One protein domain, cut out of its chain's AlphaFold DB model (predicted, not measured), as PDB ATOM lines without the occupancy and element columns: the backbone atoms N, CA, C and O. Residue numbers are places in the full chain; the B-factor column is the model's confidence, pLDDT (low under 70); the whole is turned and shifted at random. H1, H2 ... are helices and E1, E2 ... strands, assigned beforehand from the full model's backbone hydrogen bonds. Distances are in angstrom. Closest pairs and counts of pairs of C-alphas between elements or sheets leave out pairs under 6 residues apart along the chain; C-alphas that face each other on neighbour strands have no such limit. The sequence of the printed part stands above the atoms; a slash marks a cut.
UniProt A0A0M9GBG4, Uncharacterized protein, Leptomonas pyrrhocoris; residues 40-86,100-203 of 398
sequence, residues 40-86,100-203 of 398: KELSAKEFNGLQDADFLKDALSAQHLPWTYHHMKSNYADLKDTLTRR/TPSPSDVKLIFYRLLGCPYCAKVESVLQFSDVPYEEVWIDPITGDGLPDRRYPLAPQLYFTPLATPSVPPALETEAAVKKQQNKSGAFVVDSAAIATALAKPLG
ATOM      1  N   LYS A  40       9.019  37.917 -42.368       91.38
ATOM      2  CA  LYS A  40       8.281  39.147 -42.679       91.38
ATOM      3  C   LYS A  40       9.285  40.295 -42.853       91.38
ATOM      4  O   LYS A  40      10.075  40.547 -41.946       91.38
ATOM      5  N   GLU A  41       9.228  40.981 -43.995       91.56
ATOM      6  CA  GLU A  41       9.948  42.243 -44.195       91.56
ATOM      7  C   GLU A  41       9.359  43.318 -43.273       91.56
ATOM      8  O   GLU A  41       8.137  43.450 -43.148       91.56
ATOM      9  N   LEU A  42      10.234  44.067 -42.615       91.62
ATOM     10  CA  LEU A  42       9.901  45.104 -41.651       91.62
ATOM     11  C   LEU A  42      10.235  46.477 -42.232       91.62
ATOM     12  O   LEU A  42      11.237  46.651 -42.927       91.62
ATOM     13  N   SER A  43       9.412  47.472 -41.909       91.44
ATOM     14  CA  SER A  43       9.791  48.875 -42.081       91.44
ATOM     15  C   SER A  43      11.007  49.221 -41.214       91.44
ATOM     16  O   SER A  43      11.305  48.529 -40.241       91.44
ATOM     17  N   ALA A  44      11.700  50.323 -41.522       90.94
ATOM     18  CA  ALA A  44      12.822  50.788 -40.700       90.94
ATOM     19  C   ALA A  44      12.395  51.029 -39.242       90.94
ATOM     20  O   ALA A  44      13.092  50.629 -38.316       90.94
ATOM     21  N   LYS A  45      11.206  51.614 -39.040       93.12
ATOM     22  CA  LYS A  45      10.625  51.867 -37.717       93.12
ATOM     23  C   LYS A  45      10.329  50.574 -36.956       93.12
ATOM     24  O   LYS A  45      10.715  50.462 -35.798       93.12
ATOM     25  N   GLU A  46       9.690  49.593 -37.601       94.62
ATOM     26  CA  GLU A  46       9.463  48.272 -36.994       94.62
ATOM     27  C   GLU A  46      10.795  47.582 -36.668       94.62
ATOM     28  O   GLU A  46      10.949  47.057 -35.573       94.62
ATOM     29  N   PHE A  47      11.765  47.601 -37.586       95.12
ATOM     30  CA  PHE A  47      13.055  46.939 -37.404       95.12
ATOM     31  C   PHE A  47      13.882  47.565 -36.273       95.12
ATOM     32  O   PHE A  47      14.392  46.841 -35.419       95.12
ATOM     33  N   ASN A  48      13.980  48.899 -36.239       95.69
ATOM     34  CA  ASN A  48      14.661  49.639 -35.174       95.69
ATOM     35  C   ASN A  48      13.947  49.463 -33.823       95.69
ATOM     36  O   ASN A  48      14.604  49.372 -32.793       95.69
ATOM     37  N   GLY A  49      12.615  49.342 -33.816       95.31
ATOM     38  CA  GLY A  49      11.835  49.081 -32.601       95.31
ATOM     39  C   GLY A  49      12.035  47.687 -31.990       95.31
ATOM     40  O   GLY A  49      11.637  47.475 -30.849       95.31
ATOM     41  N   LEU A  50      12.644  46.743 -32.720       95.12
ATOM     42  CA  LEU A  50      12.999  45.412 -32.205       95.12
ATOM     43  C   LEU A  50      14.380  45.358 -31.539       95.12
ATOM     44  O   LEU A  50      14.761  44.306 -31.029       95.12
ATOM     45  N   GLN A  51      15.152  46.441 -31.603       94.94
ATOM     46  CA  GLN A  51      16.521  46.476 -31.098       94.94
ATOM     47  C   GLN A  51      16.527  46.711 -29.586       94.94
ATOM     48  O   GLN A  51      15.607  47.324 -29.043       94.94
ATOM     49  N   ASP A  52      17.569  46.236 -28.904       93.94
ATOM     50  CA  ASP A  52      17.751  46.480 -27.473       93.94
ATOM     51  C   ASP A  52      17.984  47.982 -27.231       93.94
ATOM     52  O   ASP A  52      19.045  48.533 -27.537       93.94
ATOM     53  N   ALA A  53      16.949  48.653 -26.722       94.25
ATOM     54  CA  ALA A  53      16.949  50.093 -26.505       94.25
ATOM     55  C   ALA A  53      17.934  50.523 -25.411       94.25
ATOM     56  O   ALA A  53      18.523  51.600 -25.521       94.25
ATOM     57  N   ASP A  54      18.135  49.694 -24.382       93.50
ATOM     58  CA  ASP A  54      19.078  49.987 -23.303       93.50
ATOM     59  C   ASP A  54      20.514  49.857 -23.815       93.50
ATOM     60  O   ASP A  54      21.331  50.752 -23.584       93.50
ATOM     61  N   PHE A  55      20.798  48.811 -24.597       93.12
ATOM     62  CA  PHE A  55      22.093  48.659 -25.256       93.12
ATOM     63  C   PHE A  55      22.373  49.800 -26.239       93.12
ATOM     64  O   PHE A  55      23.450  50.381 -26.191       93.12
ATOM     65  N   LEU A  56      21.423  50.170 -27.108       94.06
ATOM     66  CA  LEU A  56      21.619  51.287 -28.044       94.06
ATOM     67  C   LEU A  56      21.838  52.616 -27.320       94.06
ATOM     68  O   LEU A  56      22.656  53.424 -27.754       94.06
ATOM     69  N   LYS A  57      21.125  52.850 -26.215       94.38
ATOM     70  CA  LYS A  57      21.310  54.046 -25.392       94.38
ATOM     71  C   LYS A  57      22.718  54.112 -24.797       94.38
ATOM     72  O   LYS A  57      23.296  55.197 -24.789       94.38
ATOM     73  N   ASP A  58      23.246  52.986 -24.316       92.81
ATOM     74  CA  ASP A  58      24.619  52.888 -23.805       92.81
ATOM     75  C   ASP A  58      25.649  53.051 -24.935       92.81
ATOM     76  O   ASP A  58      26.525  53.910 -24.866       92.81
ATOM     77  N   ALA A  59      25.463  52.326 -26.041       93.31
ATOM     78  CA  ALA A  59      26.324  52.356 -27.221       93.31
ATOM     79  C   ALA A  59      26.418  53.746 -27.874       93.31
ATOM     80  O   ALA A  59      27.444  54.073 -28.460       93.31
ATOM     81  N   LEU A  60      25.369  54.571 -27.782       94.56
ATOM     82  CA  LEU A  60      25.320  55.951 -28.292       94.56
ATOM     83  C   LEU A  60      25.676  57.007 -27.225       94.56
ATOM     84  O   LEU A  60      25.495  58.209 -27.447       94.56
ATOM     85  N   SER A  61      26.158  56.591 -26.053       93.62
ATOM     86  CA  SER A  61      26.683  57.501 -25.035       93.62
ATOM     87  C   SER A  61      28.017  58.089 -25.490       93.62
ATOM     88  O   SER A  61      28.950  57.354 -25.780       93.62
ATOM     89  N   ALA A  62      28.157  59.418 -25.463       90.81
ATOM     90  CA  ALA A  62      29.368  60.126 -25.903       90.81
ATOM     91  C   ALA A  62      30.651  59.802 -25.095       90.81
ATOM     92  O   ALA A  62      31.716  60.332 -25.396       90.81
ATOM     93  N   GLN A  63      30.553  58.990 -24.039       88.44
ATOM     94  CA  GLN A  63      31.634  58.720 -23.083       88.44
ATOM     95  C   GLN A  63      32.499  57.502 -23.443       88.44
ATOM     96  O   GLN A  63      33.503  57.256 -22.776       88.44
ATOM     97  N   HIS A  64      32.127  56.741 -24.472       86.75
ATOM     98  CA  HIS A  64      32.778  55.478 -24.827       86.75
ATOM     99  C   HIS A  64      33.239  55.468 -26.284       86.75
ATOM    100  O   HIS A  64      32.928  56.375 -27.064       86.75
ATOM    101  N   LEU A  65      34.010  54.450 -26.660       86.88
ATOM    102  CA  LEU A  65      34.345  54.243 -28.061       86.88
ATOM    103  C   LEU A  65      33.093  53.882 -28.878       86.88
ATOM    104  O   LEU A  65      32.191  53.219 -28.363       86.88
ATOM    105  N   PRO A  66      33.040  54.294 -30.156       90.75
ATOM    106  CA  PRO A  66      34.104  54.975 -30.906       90.75
ATOM    107  C   PRO A  66      34.093  56.510 -30.784       90.75
ATOM    108  O   PRO A  66      34.904  57.170 -31.426       90.75
ATOM    109  N   TRP A  67      33.201  57.102 -29.989       91.12
ATOM    110  CA  TRP A  67      32.964  58.555 -29.971       91.12
ATOM    111  C   TRP A  67      34.132  59.348 -29.384       91.12
ATOM    112  O   TRP A  67      34.442  60.445 -29.840       91.12
ATOM    113  N   THR A  68      34.833  58.773 -28.408       86.81
ATOM    114  CA  THR A  68      36.020  59.379 -27.784       86.81
ATOM    115  C   THR A  68      37.306  59.159 -28.584       86.81
ATOM    116  O   THR A  68      38.354  59.689 -28.206       86.81
ATOM    117  N   TYR A  69      37.250  58.434 -29.712       86.62
ATOM    118  CA  TYR A  69      38.419  58.068 -30.516       86.62
ATOM    119  C   TYR A  69      39.311  59.270 -30.846       86.62
ATOM    120  O   TYR A  69      40.523  59.198 -30.649       86.62
ATOM    121  N   HIS A  70      38.735  60.397 -31.274       83.50
ATOM    122  CA  HIS A  70      39.517  61.576 -31.655       83.50
ATOM    123  C   HIS A  70      40.393  62.109 -30.506       83.50
ATOM    124  O   HIS A  70      41.512  62.564 -30.737       83.50
ATOM    125  N   HIS A  71      39.911  62.030 -29.263       83.44
ATOM    126  CA  HIS A  71      40.664  62.452 -28.079       83.44
ATOM    127  C   HIS A  71      41.722  61.430 -27.650       83.44
ATOM    128  O   HIS A  71      42.683  61.785 -26.972       83.44
ATOM    129  N   MET A  72      41.544  60.164 -28.028       84.56
ATOM    130  CA  MET A  72      42.375  59.051 -27.571       84.56
ATOM    131  C   MET A  72      43.418  58.617 -28.603       84.56
ATOM    132  O   MET A  72      44.457  58.095 -28.214       84.56
ATOM    133  N   LYS A  73      43.200  58.858 -29.901       81.31
ATOM    134  CA  LYS A  73      44.061  58.376 -30.998       81.31
ATOM    135  C   LYS A  73      45.522  58.833 -30.907       81.31
ATOM    136  O   LYS A  73      46.401  58.136 -31.393       81.31
ATOM    137  N   SER A  74      45.806  59.979 -30.281       83.12
ATOM    138  CA  SER A  74      47.188  60.433 -30.044       83.12
ATOM    139  C   SER A  74      47.905  59.632 -28.960       83.12
ATOM    140  O   SER A  74      49.130  59.624 -28.912       83.12
ATOM    141  N   ASN A  75      47.142  58.985 -28.080       83.12
ATOM    142  CA  ASN A  75      47.650  58.284 -26.906       83.12
ATOM    143  C   ASN A  75      47.834  56.782 -27.170       83.12
ATOM    144  O   ASN A  75      48.509  56.116 -26.392       83.12
ATOM    145  N   TYR A  76      47.244  56.260 -28.253       76.81
ATOM    146  CA  TYR A  76      47.191  54.833 -28.570       76.81
ATOM    147  C   TYR A  76      47.410  54.609 -30.070       76.81
ATOM    148  O   TYR A  76      46.568  54.979 -30.891       76.81
ATOM    149  N   ALA A  77      48.530  53.980 -30.433       74.31
ATOM    150  CA  ALA A  77      48.900  53.747 -31.832       74.31
ATOM    151  C   ALA A  77      48.014  52.693 -32.528       74.31
ATOM    152  O   ALA A  77      47.868  52.713 -33.748       74.31
ATOM    153  N   ASP A  78      47.406  51.791 -31.758       76.69
ATOM    154  CA  ASP A  78      46.627  50.646 -32.232       76.69
ATOM    155  C   ASP A  78      45.109  50.871 -32.177       76.69
ATOM    156  O   ASP A  78      44.348  50.022 -32.631       76.69
ATOM    157  N   LEU A  79      44.629  52.004 -31.653       80.50
ATOM    158  CA  LEU A  79      43.204  52.193 -31.360       80.50
ATOM    159  C   LEU A  79      42.313  52.088 -32.607       80.50
ATOM    160  O   LEU A  79      41.237  51.489 -32.562       80.50
ATOM    161  N   LYS A  80      42.772  52.636 -33.740       82.06
ATOM    162  CA  LYS A  80      42.052  52.524 -35.016       82.06
ATOM    163  C   LYS A  80      41.994  51.080 -35.484       82.06
ATOM    164  O   LYS A  80      40.937  50.616 -35.906       82.06
ATOM    165  N   ASP A  81      43.111  50.370 -35.390       81.62
ATOM    166  CA  ASP A  81      43.186  48.955 -35.730       81.62
ATOM    167  C   ASP A  81      42.253  48.148 -34.827       81.62
ATOM    168  O   ASP A  81      41.455  47.369 -35.325       81.62
ATOM    169  N   THR A  82      42.250  48.387 -33.521       81.62
ATOM    170  CA  THR A  82      41.352  47.722 -32.568       81.62
ATOM    171  C   THR A  82      39.878  47.928 -32.931       81.62
ATOM    172  O   THR A  82      39.083  46.985 -32.894       81.62
ATOM    173  N   LEU A  83      39.515  49.129 -33.387       82.00
ATOM    174  CA  LEU A  83      38.151  49.456 -33.810       82.00
ATOM    175  C   LEU A  83      37.804  48.967 -35.225       82.00
ATOM    176  O   LEU A  83      36.624  48.861 -35.547       82.00
ATOM    177  N   THR A  84      38.788  48.624 -36.062       82.75
ATOM    178  CA  THR A  84      38.566  48.261 -37.478       82.75
ATOM    179  C   THR A  84      39.051  46.857 -37.873       82.75
ATOM    180  O   THR A  84      38.816  46.424 -39.000       82.75
ATOM    181  N   ARG A  85      39.720  46.112 -36.984       77.00
ATOM    182  CA  ARG A  85      40.317  44.805 -37.296       77.00
ATOM    183  C   ARG A  85      39.298  43.677 -37.148       77.00
ATOM    184  O   ARG A  85      38.733  43.456 -36.072       77.00
ATOM    185  N   ARG A  86      39.167  42.874 -38.206       60.16
ATOM    186  CA  ARG A  86      38.557  41.539 -38.157       60.16
ATOM    187  C   ARG A  86      39.562  40.577 -37.536       60.16
ATOM    188  O   ARG A  86      40.475  40.145 -38.234       60.16
ATOM    189  N   THR A 100      42.874  49.541 -23.229       81.31
ATOM    190  CA  THR A 100      42.063  48.511 -22.555       81.31
ATOM    191  C   THR A 100      40.571  48.799 -22.767       81.31
ATOM    192  O   THR A 100      40.090  49.797 -22.225       81.31
ATOM    193  N   PRO A 101      39.829  47.938 -23.495       83.38
ATOM    194  CA  PRO A 101      38.397  48.117 -23.729       83.38
ATOM    195  C   PRO A 101      37.562  48.171 -22.447       83.38
ATOM    196  O   PRO A 101      37.688  47.322 -21.560       83.38
ATOM    197  N   SER A 102      36.667  49.150 -22.381       85.44
ATOM    198  CA  SER A 102      35.562  49.233 -21.432       85.44
ATOM    199  C   SER A 102      34.419  48.292 -21.842       85.44
ATOM    200  O   SER A 102      34.170  48.113 -23.034       85.44
ATOM    201  N   PRO A 103      33.637  47.743 -20.892       83.38
ATOM    202  CA  PRO A 103      32.433  46.969 -21.205       83.38
ATOM    203  C   PRO A 103      31.375  47.714 -22.037       83.38
ATOM    204  O   PRO A 103      30.537  47.059 -22.655       83.38
ATOM    205  N   SER A 104      31.400  49.051 -22.019       86.38
ATOM    206  CA  SER A 104      30.500  49.916 -22.795       86.38
ATOM    207  C   SER A 104      31.099  50.374 -24.127       86.38
ATOM    208  O   SER A 104      30.424  51.056 -24.896       86.38
ATOM    209  N   ASP A 105      32.352  50.012 -24.426       91.06
ATOM    210  CA  ASP A 105      32.917  50.305 -25.737       91.06
ATOM    211  C   ASP A 105      32.271  49.435 -26.797       91.06
ATOM    212  O   ASP A 105      32.133  48.213 -26.663       91.06
ATOM    213  N   VAL A 106      31.925  50.082 -27.901       93.75
ATOM    214  CA  VAL A 106      31.369  49.410 -29.058       93.75
ATOM    215  C   VAL A 106      32.231  49.648 -30.280       93.75
ATOM    216  O   VAL A 106      32.955  50.632 -30.425       93.75
ATOM    217  N   LYS A 107      32.117  48.703 -31.195       93.25
ATOM    218  CA  LYS A 107      32.638  48.775 -32.543       93.25
ATOM    219  C   LYS A 107      31.480  48.950 -33.511       93.25
ATOM    220  O   LYS A 107      30.433  48.317 -33.358       93.25
ATOM    221  N   LEU A 108      31.695  49.785 -34.524       95.75
ATOM    222  CA  LEU A 108      30.729  50.012 -35.591       95.75
ATOM    223  C   LEU A 108      31.057  49.153 -36.805       95.75
ATOM    224  O   LEU A 108      32.189  49.160 -37.287       95.75
ATOM    225  N   ILE A 109      30.045  48.465 -37.324       95.69
ATOM    226  CA  ILE A 109      30.095  47.794 -38.622       95.69
ATOM    227  C   ILE A 109      29.066  48.466 -39.532       95.69
ATOM    228  O   ILE A 109      27.860  48.428 -39.278       95.69
ATOM    229  N   PHE A 110      29.555  49.103 -40.590       97.38
ATOM    230  CA  PHE A 110      28.780  49.846 -41.568       97.38
ATOM    231  C   PHE A 110      28.532  48.998 -42.819       97.38
ATOM    232  O   PHE A 110      29.435  48.734 -43.616       97.38
ATOM    233  N   TYR A 111      27.281  48.579 -42.999       96.88
ATOM    234  CA  TYR A 111      26.836  47.805 -44.151       96.88
ATOM    235  C   TYR A 111      26.306  48.741 -45.230       96.88
ATOM    236  O   TYR A 111      25.325  49.463 -45.018       96.88
ATOM    237  N   ARG A 112      26.934  48.719 -46.407       95.19
ATOM    238  CA  ARG A 112      26.662  49.704 -47.459       95.19
ATOM    239  C   ARG A 112      26.646  49.123 -48.863       95.19
ATOM    240  O   ARG A 112      27.230  48.082 -49.147       95.19
ATOM    241  N   LEU A 113      26.033  49.879 -49.767       94.06
ATOM    242  CA  LEU A 113      26.079  49.658 -51.208       94.06
ATOM    243  C   LEU A 113      27.015  50.671 -51.876       94.06
ATOM    244  O   LEU A 113      27.053  51.847 -51.497       94.06
ATOM    245  N   LEU A 114      27.743  50.223 -52.899       90.75
ATOM    246  CA  LEU A 114      28.590  51.097 -53.713       90.75
ATOM    247  C   LEU A 114      27.734  52.086 -54.501       90.75
ATOM    248  O   LEU A 114      26.725  51.711 -55.091       90.75
ATOM    249  N   GLY A 115      28.121  53.362 -54.465       90.19
ATOM    250  CA  GLY A 115      27.398  54.435 -55.144       90.19
ATOM    251  C   GLY A 115      26.001  54.737 -54.593       90.19
ATOM    252  O   GLY A 115      25.244  55.456 -55.238       90.19
ATOM    253  N   CYS A 116      25.630  54.199 -53.427       94.06
ATOM    254  CA  CYS A 116      24.344  54.503 -52.804       94.06
ATOM    255  C   CYS A 116      24.396  55.871 -52.096       94.06
ATOM    256  O   CYS A 116      25.177  56.021 -51.151       94.06
ATOM    257  N   PRO A 117      23.544  56.848 -52.470       94.69
ATOM    258  CA  PRO A 117      23.533  58.169 -51.836       94.69
ATOM    259  C   PRO A 117      23.151  58.112 -50.351       94.69
ATOM    260  O   PRO A 117      23.753  58.800 -49.535       94.69
ATOM    261  N   TYR A 118      22.239  57.213 -49.965       95.62
ATOM    262  CA  TYR A 118      21.872  57.002 -48.560       95.62
ATOM    263  C   TYR A 118      23.053  56.476 -47.732       95.62
ATOM    264  O   TYR A 118      23.189  56.833 -46.566       95.62
ATOM    265  N   CYS A 119      23.916  55.643 -48.325       96.94
ATOM    266  CA  CYS A 119      25.134  55.171 -47.670       96.94
ATOM    267  C   CYS A 119      26.179  56.286 -47.585       96.94
ATOM    268  O   CYS A 119      26.751  56.492 -46.523       96.94
ATOM    269  N   ALA A 120      26.387  57.038 -48.671       97.06
ATOM    270  CA  ALA A 120      27.329  58.157 -48.697       97.06
ATOM    271  C   ALA A 120      26.979  59.243 -47.661       97.06
ATOM    272  O   ALA A 120      27.866  59.872 -47.096       97.06
ATOM    273  N   LYS A 121      25.685  59.408 -47.362       97.38
ATOM    274  CA  LYS A 121      25.181  60.259 -46.282       97.38
ATOM    275  C   LYS A 121      25.625  59.805 -44.885       97.38
ATOM    276  O   LYS A 121      26.068  60.614 -44.085       97.38
ATOM    277  N   VAL A 122      25.500  58.513 -44.570       98.12
ATOM    278  CA  VAL A 122      25.962  57.972 -43.273       98.12
ATOM    279  C   VAL A 122      27.485  58.008 -43.192       98.12
ATOM    280  O   VAL A 122      28.048  58.389 -42.172       98.12
ATOM    281  N   GLU A 123      28.149  57.657 -44.292       97.75
ATOM    282  CA  GLU A 123      29.600  57.729 -44.418       97.75
ATOM    283  C   GLU A 123      30.122  59.142 -44.148       97.75
ATOM    284  O   GLU A 123      31.094  59.280 -43.410       97.75
ATOM    285  N   SER A 124      29.494  60.190 -44.699       97.69
ATOM    286  CA  SER A 124      29.944  61.562 -44.459       97.69
ATOM    287  C   SER A 124      29.794  61.968 -42.997       97.69
ATOM    288  O   SER A 124      30.713  62.589 -42.474       97.69
ATOM    289  N   VAL A 125      28.716  61.566 -42.314       97.75
ATOM    290  CA  VAL A 125      28.547  61.799 -40.866       97.75
ATOM    291  C   VAL A 125      29.670  61.132 -40.066       97.75
ATOM    292  O   VAL A 125      30.288  61.776 -39.226       97.75
ATOM    293  N   LEU A 126      29.995  59.870 -40.365       97.06
ATOM    294  CA  LEU A 126      31.085  59.156 -39.690       97.06
ATOM    295  C   LEU A 126      32.459  59.781 -39.994       97.06
ATOM    296  O   LEU A 126      33.267  59.960 -39.086       97.06
ATOM    297  N   GLN A 127      32.722  60.143 -41.255       95.38
ATOM    298  CA  GLN A 127      34.000  60.718 -41.686       95.38
ATOM    299  C   GLN A 127      34.223  62.128 -41.126       95.38
ATOM    300  O   GLN A 127      35.313  62.404 -40.635       95.38
ATOM    301  N   PHE A 128      33.219  63.014 -41.148       95.38
ATOM    302  CA  PHE A 128      33.358  64.382 -40.622       95.38
ATOM    303  C   PHE A 128      33.640  64.425 -39.126       95.38
ATOM    304  O   PHE A 128      34.269  65.373 -38.663       95.38
ATOM    305  N   SER A 129      33.207  63.405 -38.390       93.62
ATOM    306  CA  SER A 129      33.468  63.274 -36.960       93.62
ATOM    307  C   SER A 129      34.649  62.348 -36.635       93.62
ATOM    308  O   SER A 129      34.850  62.020 -35.470       93.62
ATOM    309  N   ASP A 130      35.427  61.932 -37.642       93.12
ATOM    310  CA  ASP A 130      36.574  61.018 -37.509       93.12
ATOM    311  C   ASP A 130      36.246  59.728 -36.731       93.12
ATOM    312  O   ASP A 130      37.049  59.226 -35.945       93.12
ATOM    313  N   VAL A 131      35.041  59.186 -36.929       93.81
ATOM    314  CA  VAL A 131      34.582  57.974 -36.245       93.81
ATOM    315  C   VAL A 131      35.108  56.746 -36.992       93.81
ATOM    316  O   VAL A 131      34.788  56.572 -38.170       93.81
ATOM    317  N   PRO A 132      35.887  55.859 -36.351       93.50
ATOM    318  CA  PRO A 132      36.326  54.612 -36.970       93.50
ATOM    319  C   PRO A 132      35.174  53.604 -37.090       93.50
ATOM    320  O   PRO A 132      34.366  53.439 -36.174       93.50
ATOM    321  N   TYR A 133      35.130  52.891 -38.214       94.81
ATOM    322  CA  TYR A 133      34.165  51.824 -38.476       94.81
ATOM    323  C   TYR A 133      34.772  50.734 -39.361       94.81
ATOM    324  O   TYR A 133      35.658  50.990 -40.177       94.81
ATOM    325  N   GLU A 134      34.262  49.512 -39.227       94.06
ATOM    326  CA  GLU A 134      34.437  48.476 -40.239       94.06
ATOM    327  C   GLU A 134      33.411  48.632 -41.346       94.06
ATOM    328  O   GLU A 134      32.250  48.935 -41.095       94.06
ATOM    329  N   GLU A 135      33.817  48.343 -42.574       94.38
ATOM    330  CA  GLU A 135      32.930  48.389 -43.727       94.38
ATOM    331  C   GLU A 135      32.600  46.974 -44.219       94.38
ATOM    332  O   GLU A 135      33.465  46.096 -44.334       94.38
ATOM    333  N   VAL A 136      31.325  46.751 -44.532       94.75
ATOM    334  CA  VAL A 136      30.845  45.544 -45.205       94.75
ATOM    335  C   VAL A 136      30.090  45.958 -46.460       94.75
ATOM    336  O   VAL A 136      29.036  46.594 -46.408       94.75
ATOM    337  N   TRP A 137      30.628  45.564 -47.610       93.62
ATOM    338  CA  TRP A 137      29.990  45.790 -48.898       93.62
ATOM    339  C   TRP A 137      28.867  44.785 -49.126       93.62
ATOM    340  O   TRP A 137      29.093  43.574 -49.122       93.62
ATOM    341  N   ILE A 138      27.668  45.307 -49.361       92.44
ATOM    342  CA  ILE A 138      26.508  44.526 -49.766       92.44
ATOM    343  C   ILE A 138      26.570  44.312 -51.276       92.44
ATOM    344  O   ILE A 138      26.814  45.240 -52.054       92.44
ATOM    345  N   ASP A 139      26.316  43.085 -51.710       89.94
ATOM    346  CA  ASP A 139      26.139  42.788 -53.118       89.94
ATOM    347  C   ASP A 139      24.793  43.340 -53.625       89.94
ATOM    348  O   ASP A 139      23.739  42.917 -53.146       89.94
ATOM    349  N   PRO A 140      24.776  44.244 -54.621       87.56
ATOM    350  CA  PRO A 140      23.538  44.862 -55.092       87.56
ATOM    351  C   PRO A 140      22.588  43.901 -55.829       87.56
ATOM    352  O   PRO A 140      21.432  44.260 -56.047       87.56
ATOM    353  N   ILE A 141      23.059  42.726 -56.262       85.50
ATOM    354  CA  ILE A 141      22.277  41.732 -57.011       85.50
ATOM    355  C   ILE A 141      21.851  40.569 -56.118       85.50
ATOM    356  O   ILE A 141      20.716  40.114 -56.240       85.50
ATOM    357  N   THR A 142      22.736  40.052 -55.265       86.75
ATOM    358  CA  THR A 142      22.447  38.890 -54.406       86.75
ATOM    359  C   THR A 142      21.977  39.280 -53.007       86.75
ATOM    360  O   THR A 142      21.325  38.475 -52.343       86.75
ATOM    361  N   GLY A 143      22.278  40.505 -52.561       87.94
ATOM    362  CA  GLY A 143      22.077  40.936 -51.179       87.94
ATOM    363  C   GLY A 143      23.069  40.307 -50.195       87.94
ATOM    364  O   GLY A 143      22.895  40.454 -48.986       87.94
ATOM    365  N   ASP A 144      24.091  39.590 -50.681       89.31
ATOM    366  CA  ASP A 144      25.131  39.023 -49.820       89.31
ATOM    367  C   ASP A 144      25.845  40.141 -49.061       89.31
ATOM    368  O   ASP A 144      26.092  41.216 -49.603       89.31
ATOM    369  N   GLY A 145      26.151  39.893 -47.790       88.44
ATOM    370  CA  GLY A 145      26.656  40.910 -46.870       88.44
ATOM    371  C   GLY A 145      25.570  41.571 -46.020       88.44
ATOM    372  O   GLY A 145      25.914  42.132 -44.988       88.44
ATOM    373  N   LEU A 146      24.278  41.463 -46.367       88.50
ATOM    374  CA  LEU A 146      23.197  41.878 -45.464       88.50
ATOM    375  C   LEU A 146      23.111  40.928 -44.255       88.50
ATOM    376  O   LEU A 146      22.914  39.725 -44.457       88.50
ATOM    377  N   PRO A 147      23.210  41.441 -43.016       85.88
ATOM    378  CA  PRO A 147      23.238  40.605 -41.820       85.88
ATOM    379  C   PRO A 147      21.842  40.116 -41.417       85.88
ATOM    380  O   PRO A 147      21.688  38.964 -41.017       85.88
ATOM    381  N   ASP A 148      20.815  40.954 -41.571       86.12
ATOM    382  CA  ASP A 148      19.429  40.605 -41.269       86.12
ATOM    383  C   ASP A 148      18.515  40.912 -42.460       86.12
ATOM    384  O   ASP A 148      18.336  42.057 -42.873       86.12
ATOM    385  N   ARG A 149      17.902  39.863 -43.016       87.12
ATOM    386  CA  ARG A 149      17.017  39.967 -44.185       87.12
ATOM    387  C   ARG A 149      15.616  40.483 -43.862       87.12
ATOM    388  O   ARG A 149      14.854  40.723 -44.794       87.12
ATOM    389  N   ARG A 150      15.267  40.679 -42.584       91.62
ATOM    390  CA  ARG A 150      14.014  41.348 -42.192       91.62
ATOM    391  C   ARG A 150      13.999  42.811 -42.627       91.62
ATOM    392  O   ARG A 150      12.923  43.331 -42.893       91.62
ATOM    393  N   TYR A 151      15.164  43.451 -42.760       91.81
ATOM    394  CA  TYR A 151      15.303  44.766 -43.383       91.81
ATOM    395  C   TYR A 151      16.263  44.670 -44.583       91.81
ATOM    396  O   TYR A 151      17.478  44.710 -44.413       91.81
ATOM    397  N   PRO A 152      15.758  44.515 -45.821       91.25
ATOM    398  CA  PRO A 152      16.581  44.162 -46.983       91.25
ATOM    399  C   PRO A 152      17.274  45.366 -47.648       91.25
ATOM    400  O   PRO A 152      17.607  45.312 -48.832       91.25
ATOM    401  N   LEU A 153      17.444  46.475 -46.925       91.44
ATOM    402  CA  LEU A 153      17.913  47.745 -47.474       91.44
ATOM    403  C   LEU A 153      19.184  48.218 -46.766       91.44
ATOM    404  O   LEU A 153      19.474  47.831 -45.634       91.44
ATOM    405  N   ALA A 154      19.939  49.051 -47.473       93.50
ATOM    406  CA  ALA A 154      21.140  49.714 -46.988       93.50
ATOM    407  C   ALA A 154      20.895  51.232 -46.911       93.50
ATOM    408  O   ALA A 154      20.124  51.753 -47.724       93.50
ATOM    409  N   PRO A 155      21.596  51.966 -46.034       96.75
ATOM    410  CA  PRO A 155      22.611  51.483 -45.093       96.75
ATOM    411  C   PRO A 155      22.045  50.774 -43.853       96.75
ATOM    412  O   PRO A 155      20.894  50.989 -43.477       96.75
ATOM    413  N   GLN A 156      22.895  49.978 -43.197       96.44
ATOM    414  CA  GLN A 156      22.681  49.494 -41.828       96.44
ATOM    415  C   GLN A 156      23.939  49.764 -41.005       96.44
ATOM    416  O   GLN A 156      25.050  49.533 -41.485       96.44
ATOM    417  N   LEU A 157      23.769  50.239 -39.775       97.19
ATOM    418  CA  LEU A 157      24.861  50.449 -38.835       97.19
ATOM    419  C   LEU A 157      24.682  49.499 -37.654       97.19
ATOM    420  O   LEU A 157      23.652  49.530 -36.987       97.19
ATOM    421  N   TYR A 158      25.664  48.636 -37.423       96.25
ATOM    422  CA  TYR A 158      25.640  47.656 -36.345       96.25
ATOM    423  C   TYR A 158      26.634  48.033 -35.256       96.25
ATOM    424  O   TYR A 158      27.806  48.284 -35.536       96.25
ATOM    425  N   PHE A 159      26.153  48.034 -34.022       95.25
ATOM    426  CA  PHE A 159      26.894  48.322 -32.808       95.25
ATOM    427  C   PHE A 159      27.157  46.993 -32.119       95.25
ATOM    428  O   PHE A 159      26.229  46.369 -31.610       95.25
ATOM    429  N   THR A 160      28.406  46.540 -32.115       92.50
ATOM    430  CA  THR A 160      28.805  45.315 -31.415       92.50
ATOM    431  C   THR A 160      29.700  45.667 -30.238       92.50
ATOM    432  O   THR A 160      30.552  46.538 -30.401       92.50
ATOM    433  N   PRO A 161      29.571  45.004 -29.075       91.69
ATOM    434  CA  PRO A 161      30.537  45.169 -27.995       91.69
ATOM    435  C   PRO A 161      31.966  44.962 -28.513       91.69
ATOM    436  O   PRO A 161      32.235  43.993 -29.234       91.69
ATOM    437  N   LEU A 162      32.873  45.874 -28.166       87.12
ATOM    438  CA  LEU A 162      34.303  45.715 -28.395       87.12
ATOM    439  C   LEU A 162      34.770  44.651 -27.397       87.12
ATOM    440  O   LEU A 162      34.908  44.942 -26.215       87.12
ATOM    441  N   ALA A 163      34.854  43.393 -27.845       72.75
ATOM    442  CA  ALA A 163      35.015  42.222 -26.981       72.75
ATOM    443  C   ALA A 163      35.974  42.480 -25.806       72.75
ATOM    444  O   ALA A 163      37.139  42.821 -26.015       72.75
ATOM    445  N   THR A 164      35.496  42.288 -24.573       55.66
ATOM    446  CA  THR A 164      36.396  42.218 -23.424       55.66
ATOM    447  C   THR A 164      37.320  41.015 -23.624       55.66
ATOM    448  O   THR A 164      36.840  39.958 -24.052       55.66
ATOM    449  N   PRO A 165      38.634  41.146 -23.364       52.78
ATOM    450  CA  PRO A 165      39.557  40.026 -23.464       52.78
ATOM    451  C   PRO A 165      38.982  38.851 -22.677       52.78
ATOM    452  O   PRO A 165      38.612  38.996 -21.511       52.78
ATOM    453  N   SER A 166      38.838  37.718 -23.365       45.41
ATOM    454  CA  SER A 166      38.284  36.488 -22.816       45.41
ATOM    455  C   SER A 166      38.942  36.198 -21.475       45.41
ATOM    456  O   SER A 166      40.159  35.988 -21.415       45.41
ATOM    457  N   VAL A 167      38.145  36.170 -20.407       50.09
ATOM    458  CA  VAL A 167      38.563  35.506 -19.175       50.09
ATOM    459  C   VAL A 167      38.960  34.081 -19.582       50.09
ATOM    460  O   VAL A 167      38.264  33.476 -20.402       50.09
ATOM    461  N   PRO A 168      40.097  33.541 -19.104       54.03
ATOM    462  CA  PRO A 168      40.516  32.199 -19.470       54.03
ATOM    463  C   PRO A 168      39.361  31.203 -19.262       54.03
ATOM    464  O   PRO A 168      38.719  31.247 -18.209       54.03
ATOM    465  N   PRO A 169      39.117  30.280 -20.209       51.78
ATOM    466  CA  PRO A 169      37.939  29.401 -20.230       51.78
ATOM    467  C   PRO A 169      37.795  28.467 -19.013       51.78
ATOM    468  O   PRO A 169      36.817  27.737 -18.904       51.78
ATOM    469  N   ALA A 170      38.742  28.488 -18.073       54.94
ATOM    470  CA  ALA A 170      38.739  27.667 -16.871       54.94
ATOM    471  C   ALA A 170      37.716  28.096 -15.794       54.94
ATOM    472  O   ALA A 170      37.557  27.371 -14.815       54.94
ATOM    473  N   LEU A 171      37.033  29.244 -15.935       56.44
ATOM    474  CA  LEU A 171      36.119  29.780 -14.905       56.44
ATOM    475  C   LEU A 171      34.711  30.156 -15.400       56.44
ATOM    476  O   LEU A 171      33.884  30.598 -14.601       56.44
ATOM    477  N   GLU A 172      34.396  29.977 -16.683       52.50
ATOM    478  CA  GLU A 172      33.071  30.333 -17.200       52.50
ATOM    479  C   GLU A 172      32.075  29.179 -17.017       52.50
ATOM    480  O   GLU A 172      32.207  28.099 -17.587       52.50
ATOM    481  N   THR A 173      31.047  29.405 -16.198       65.88
ATOM    482  CA  THR A 173      29.918  28.472 -16.067       65.88
ATOM    483  C   THR A 173      29.059  28.494 -17.339       65.88
ATOM    484  O   THR A 173      28.886  29.545 -17.955       65.88
ATOM    485  N   GLU A 174      28.431  27.372 -17.711       55.97
ATOM    486  CA  GLU A 174      27.505  27.301 -18.864       55.97
ATOM    487  C   GLU A 174      26.389  28.368 -18.827       55.97
ATOM    488  O   GLU A 174      25.887  28.801 -19.867       55.97
ATOM    489  N   ALA A 175      26.001  28.827 -17.632       57.47
ATOM    490  CA  ALA A 175      25.026  29.899 -17.448       57.47
ATOM    491  C   ALA A 175      25.575  31.290 -17.830       57.47
ATOM    492  O   ALA A 175      24.816  32.125 -18.329       57.47
ATOM    493  N   ALA A 176      26.875  31.540 -17.634       57.12
ATOM    494  CA  ALA A 176      27.547  32.764 -18.066       57.12
ATOM    495  C   ALA A 176      27.702  32.796 -19.595       57.12
ATOM    496  O   ALA A 176      27.318  33.785 -20.213       57.12
ATOM    497  N   VAL A 177      28.098  31.676 -20.212       54.19
ATOM    498  CA  VAL A 177      28.221  31.545 -21.677       54.19
ATOM    499  C   VAL A 177      26.878  31.787 -22.384       54.19
ATOM    500  O   VAL A 177      26.814  32.542 -23.354       54.19
ATOM    501  N   LYS A 178      25.768  31.244 -21.855       49.78
ATOM    502  CA  LYS A 178      24.415  31.505 -22.392       49.78
ATOM    503  C   LYS A 178      23.941  32.949 -22.184       49.78
ATOM    504  O   LYS A 178      23.223  33.477 -23.029       49.78
ATOM    505  N   LYS A 179      24.343  33.620 -21.097       52.72
ATOM    506  CA  LYS A 179      24.073  35.059 -20.894       52.72
ATOM    507  C   LYS A 179      24.911  35.949 -21.818       52.72
ATOM    508  O   LYS A 179      24.436  37.002 -22.225       52.72
ATOM    509  N   GLN A 180      26.125  35.529 -22.158       48.81
ATOM    510  CA  GLN A 180      27.068  36.283 -22.988       48.81
ATOM    511  C   GLN A 180      26.749  36.148 -24.484       48.81
ATOM    512  O   GLN A 180      26.838  37.130 -25.213       48.81
ATOM    513  N   GLN A 181      26.237  34.989 -24.919       46.31
ATOM    514  CA  GLN A 181      25.664  34.798 -26.262       46.31
ATOM    515  C   GLN A 181      24.397  35.634 -26.522       46.31
ATOM    516  O   GLN A 181      24.084  35.906 -27.677       46.31
ATOM    517  N   ASN A 182      23.701  36.082 -25.471       49.31
ATOM    518  CA  ASN A 182      22.518  36.943 -25.582       49.31
ATOM    519  C   ASN A 182      22.833  38.445 -25.656       49.31
ATOM    520  O   ASN A 182      21.914  39.228 -25.875       49.31
ATOM    521  N   LYS A 183      24.098  38.872 -25.524       58.78
ATOM    522  CA  LYS A 183      24.503  40.251 -25.850       58.78
ATOM    523  C   LYS A 183      24.888  40.355 -27.325       58.78
ATOM    524  O   LYS A 183      25.986  40.788 -27.671       58.78
ATOM    525  N   SER A 184      23.994  39.903 -28.202       78.88
ATOM    526  CA  SER A 184      24.066  40.266 -29.614       78.88
ATOM    527  C   SER A 184      23.984  41.788 -29.694       78.88
ATOM    528  O   SER A 184      23.148  42.377 -29.014       78.88
ATOM    529  N   GLY A 185      24.857  42.422 -30.471       90.62
ATOM    530  CA  GLY A 185      24.814  43.863 -30.684       90.62
ATOM    531  C   GLY A 185      23.469  44.342 -31.243       90.62
ATOM    532  O   GLY A 185      22.553  43.557 -31.487       90.62
ATOM    533  N   ALA A 186      23.360  45.635 -31.513       95.06
ATOM    534  CA  ALA A 186      22.132  46.230 -32.029       95.06
ATOM    535  C   ALA A 186      22.357  46.927 -33.363       95.06
ATOM    536  O   ALA A 186      23.450  47.401 -33.667       95.06
ATOM    537  N   PHE A 187      21.302  47.004 -34.161       96.06
ATOM    538  CA  PHE A 187      21.298  47.729 -35.421       96.06
ATOM    539  C   PHE A 187      20.617  49.087 -35.283       96.06
ATOM    540  O   PHE A 187      19.689  49.262 -34.504       96.06
ATOM    541  N   VAL A 188      21.018  50.026 -36.127       97.19
ATOM    542  CA  VAL A 188      20.178  51.143 -36.550       97.19
ATOM    543  C   VAL A 188      20.158  51.118 -38.074       97.19
ATOM    544  O   VAL A 188      21.208  51.069 -38.719       97.19
ATOM    545  N   VAL A 189      18.965  51.097 -38.659       96.06
ATOM    546  CA  VAL A 189      18.755  51.080 -40.113       96.06
ATOM    547  C   VAL A 189      18.016  52.330 -40.570       96.06
ATOM    548  O   VAL A 189      17.400  52.994 -39.740       96.06
ATOM    549  N   ASP A 190      18.037  52.592 -41.884       94.81
ATOM    550  CA  ASP A 190      17.640  53.854 -42.533       94.81
ATOM    551  C   ASP A 190      18.647  54.996 -42.308       94.81
ATOM    552  O   ASP A 190      19.104  55.249 -41.199       94.81
ATOM    553  N   SER A 191      19.028  55.703 -43.375       96.06
ATOM    554  CA  SER A 191      20.111  56.687 -43.285       96.06
ATOM    555  C   SER A 191      19.742  57.946 -42.499       96.06
ATOM    556  O   SER A 191      20.634  58.569 -41.928       96.06
ATOM    557  N   ALA A 192      18.465  58.343 -42.457       94.69
ATOM    558  CA  ALA A 192      18.020  59.463 -41.632       94.69
ATOM    559  C   ALA A 192      17.947  59.056 -40.159       94.69
ATOM    560  O   ALA A 192      18.440  59.796 -39.309       94.69
ATOM    561  N   ALA A 193      17.427  57.862 -39.863       95.94
ATOM    562  CA  ALA A 193      17.424  57.325 -38.505       95.94
ATOM    563  C   ALA A 193      18.848  57.121 -37.961       95.94
ATOM    564  O   ALA A 193      19.120  57.520 -36.830       95.94
ATOM    565  N   ILE A 194      19.775  56.593 -38.771       97.62
ATOM    566  CA  ILE A 194      21.192  56.468 -38.401       97.62
ATOM    567  C   ILE A 194      21.798  57.845 -38.112       97.62
ATOM    568  O   ILE A 194      22.354  58.042 -37.035       97.62
ATOM    569  N   ALA A 195      21.669  58.816 -39.023       97.00
ATOM    570  CA  ALA A 195      22.227  60.154 -38.812       97.00
ATOM    571  C   ALA A 195      21.650  60.835 -37.555       97.00
ATOM    572  O   ALA A 195      22.388  61.442 -36.784       97.00
ATOM    573  N   THR A 196      20.348  60.677 -37.299       96.31
ATOM    574  CA  THR A 196      19.691  61.188 -36.088       96.31
ATOM    575  C   THR A 196      20.180  60.480 -34.820       96.31
ATOM    576  O   THR A 196      20.435  61.147 -33.819       96.31
ATOM    577  N   ALA A 197      20.371  59.158 -34.846       96.50
ATOM    578  CA  ALA A 197      20.919  58.410 -33.713       96.50
ATOM    579  C   ALA A 197      22.358  58.843 -33.382       96.50
ATOM    580  O   ALA A 197      22.709  58.998 -32.213       96.50
ATOM    581  N   LEU A 198      23.169  59.102 -34.412       96.94
ATOM    582  CA  LEU A 198      24.547  59.576 -34.277       96.94
ATOM    583  C   LEU A 198      24.645  61.050 -33.859       96.94
ATOM    584  O   LEU A 198      25.654  61.459 -33.296       96.94
ATOM    585  N   ALA A 199      23.610  61.862 -34.081       95.88
ATOM    586  CA  ALA A 199      23.680  63.299 -33.830       95.88
ATOM    587  C   ALA A 199      24.045  63.643 -32.378       95.88
ATOM    588  O   ALA A 199      24.812  64.572 -32.137       95.88
ATOM    589  N   LYS A 200      23.536  62.890 -31.395       94.06
ATOM    590  CA  LYS A 200      23.836  63.142 -29.980       94.06
ATOM    591  C   LYS A 200      25.311  62.895 -29.628       94.06
ATOM    592  O   LYS A 200      25.938  63.849 -29.166       94.06
ATOM    593  N   PRO A 201      25.881  61.688 -29.819       95.69
ATOM    594  CA  PRO A 201      27.289  61.452 -29.499       95.69
ATOM    595  C   PRO A 201      28.255  62.314 -30.322       95.69
ATOM    596  O   PRO A 201      29.363  62.567 -29.862       95.69
ATOM    597  N   LEU A 202      27.836  62.804 -31.494       95.19
ATOM    598  CA  LEU A 202      28.660  63.637 -32.377       95.19
ATOM    599  C   LEU A 202      28.458  65.153 -32.196       95.19
ATOM    600  O   LEU A 202      29.054  65.940 -32.924       95.19
ATOM    601  N   GLY A 203      27.632  65.584 -31.237       94.88
ATOM    602  CA  GLY A 203      27.453  67.008 -30.921       94.88
ATOM    603  C   GLY A 203      26.466  67.777 -31.812       94.88
ATOM    604  O   GLY A 203      26.293  68.976 -31.624       94.88
TER     605      GLY A 203
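AT A GLANCE: This is residues 40 to 86 and 100 to 203 of the 398 residues of an uncharacterized protein of Leptomonas pyrrhocoris (UniProt A0A0M9GBG4). A twisted sheet of four strands forms a slab with H2, H5 and H7 on one face, while a low-confidence arm, residues 166 to 182 with H6, sticks out from the body. H1 sits by the edge strand E4, and H4 sits beside E1 and E2 at the sheet's level, with H3 and the free loop of residues 73 to 78 farther out. The printed part has 151 residues with seven named helices and four named strands in the order H1 H2 H3 H4 E1 H5 E2 E3 H6 E4 H7; the sheet's order is E2 E1 E3 E4, mixed. The class is mixed, helices and strands, with under half of the residues, 73, in named elements. The whole is compact, with a radius of gyration of the C-alphas of 16.0 A and spans of 46 by 40 by 26 A.

IN THESE COORDINATES: Find C-alpha 44 at (12.822, 50.788, -40.700), where H1 begins; it runs to residue 49. H2 follows at residues 53 to 59, then H3 at 69 to 72 and H4 at 79 to 84. Past the cut, E1 covers residues 106 to 112, from C-alpha 106 at (31.369, 49.410, -29.058), and is 19.0 A long. H5, residues 117 to 128, is the longest helix, at 16.2 A. Next come E2, residues 134 to 137, and E3, residues 156 to 161, which is 16.5 A long. H6 holds residues 174 to 181, 10.7 A, and E4 residues 186 to 189. H7 runs 12.1 A from residue 191 to C-alpha 199 at (23.680, 63.299, -33.830).

HOW THE PARTS SIT: Look first at the inner strands E1 and E3, which are antiparallel: N 109 and O 158 are 2.9 A apart, within hydrogen-bond range. The edge strand E2 is parallel to E1, with N 110 and O 134 at 2.7 A. The other edge strand, E4, is antiparallel to E3, with N 159 and O 186 at 2.8 A. E1, H5 and E2 make a strand-helix-strand unit, two parallel neighbour strands with a helix between them in the chain, and its crossover is right-handed. H2, H5 and H7 on one face of the sheet give two layers, one of helices and one of strands. H5 has a height over the sheet of 10.3 A; it lies over E1 and runs along the strands, at 23 degrees to E1 on the local plane. H5 and H7 touch, at a shallow tilt of 15 degrees, the same way; their closest C-alphas, of Tyr 118 and Ser 191, are 5.6 A apart. H7 is on the sheet, where the C-alphas of Val 188 in E4 and Ile 194 come closest, at 5.7 A. H2 is on the same face as H5, at a height of 7.9 A, only just over none of the strands, with 2 of its C-alphas falling on E3 and 2 on E4. H1 only grazes the sheet with residues 44 to 49, and is near H7. H4 stands at the sheet's level, at a height of 0.8 A. H3 is close to H4 but not clearly touching, the C-alphas of Tyr 69 and Leu 79 being 7.6 A apart. H6 is not on the sheet. In H1, H2, H4, H5, H6 and H7 every O i to N i+4 pair is within hydrogen-bond range; H3 is too short for such a pair.

THE WHOLE: The two C-alphas farthest apart, of Pro 117 and Ala 170, are 48.8 A from each other. Without the stretches that stand free, the body spans 39 by 29 by 29 A. Residues 87 to 99 are not printed, and C-alphas 86 and 100 are 17.4 A apart across the cut. The links E2 to E3 and E3 to H6 are long. The mean pLDDT of the printed part is 86.0; residue 86 and residues 164 to 183 are under 70.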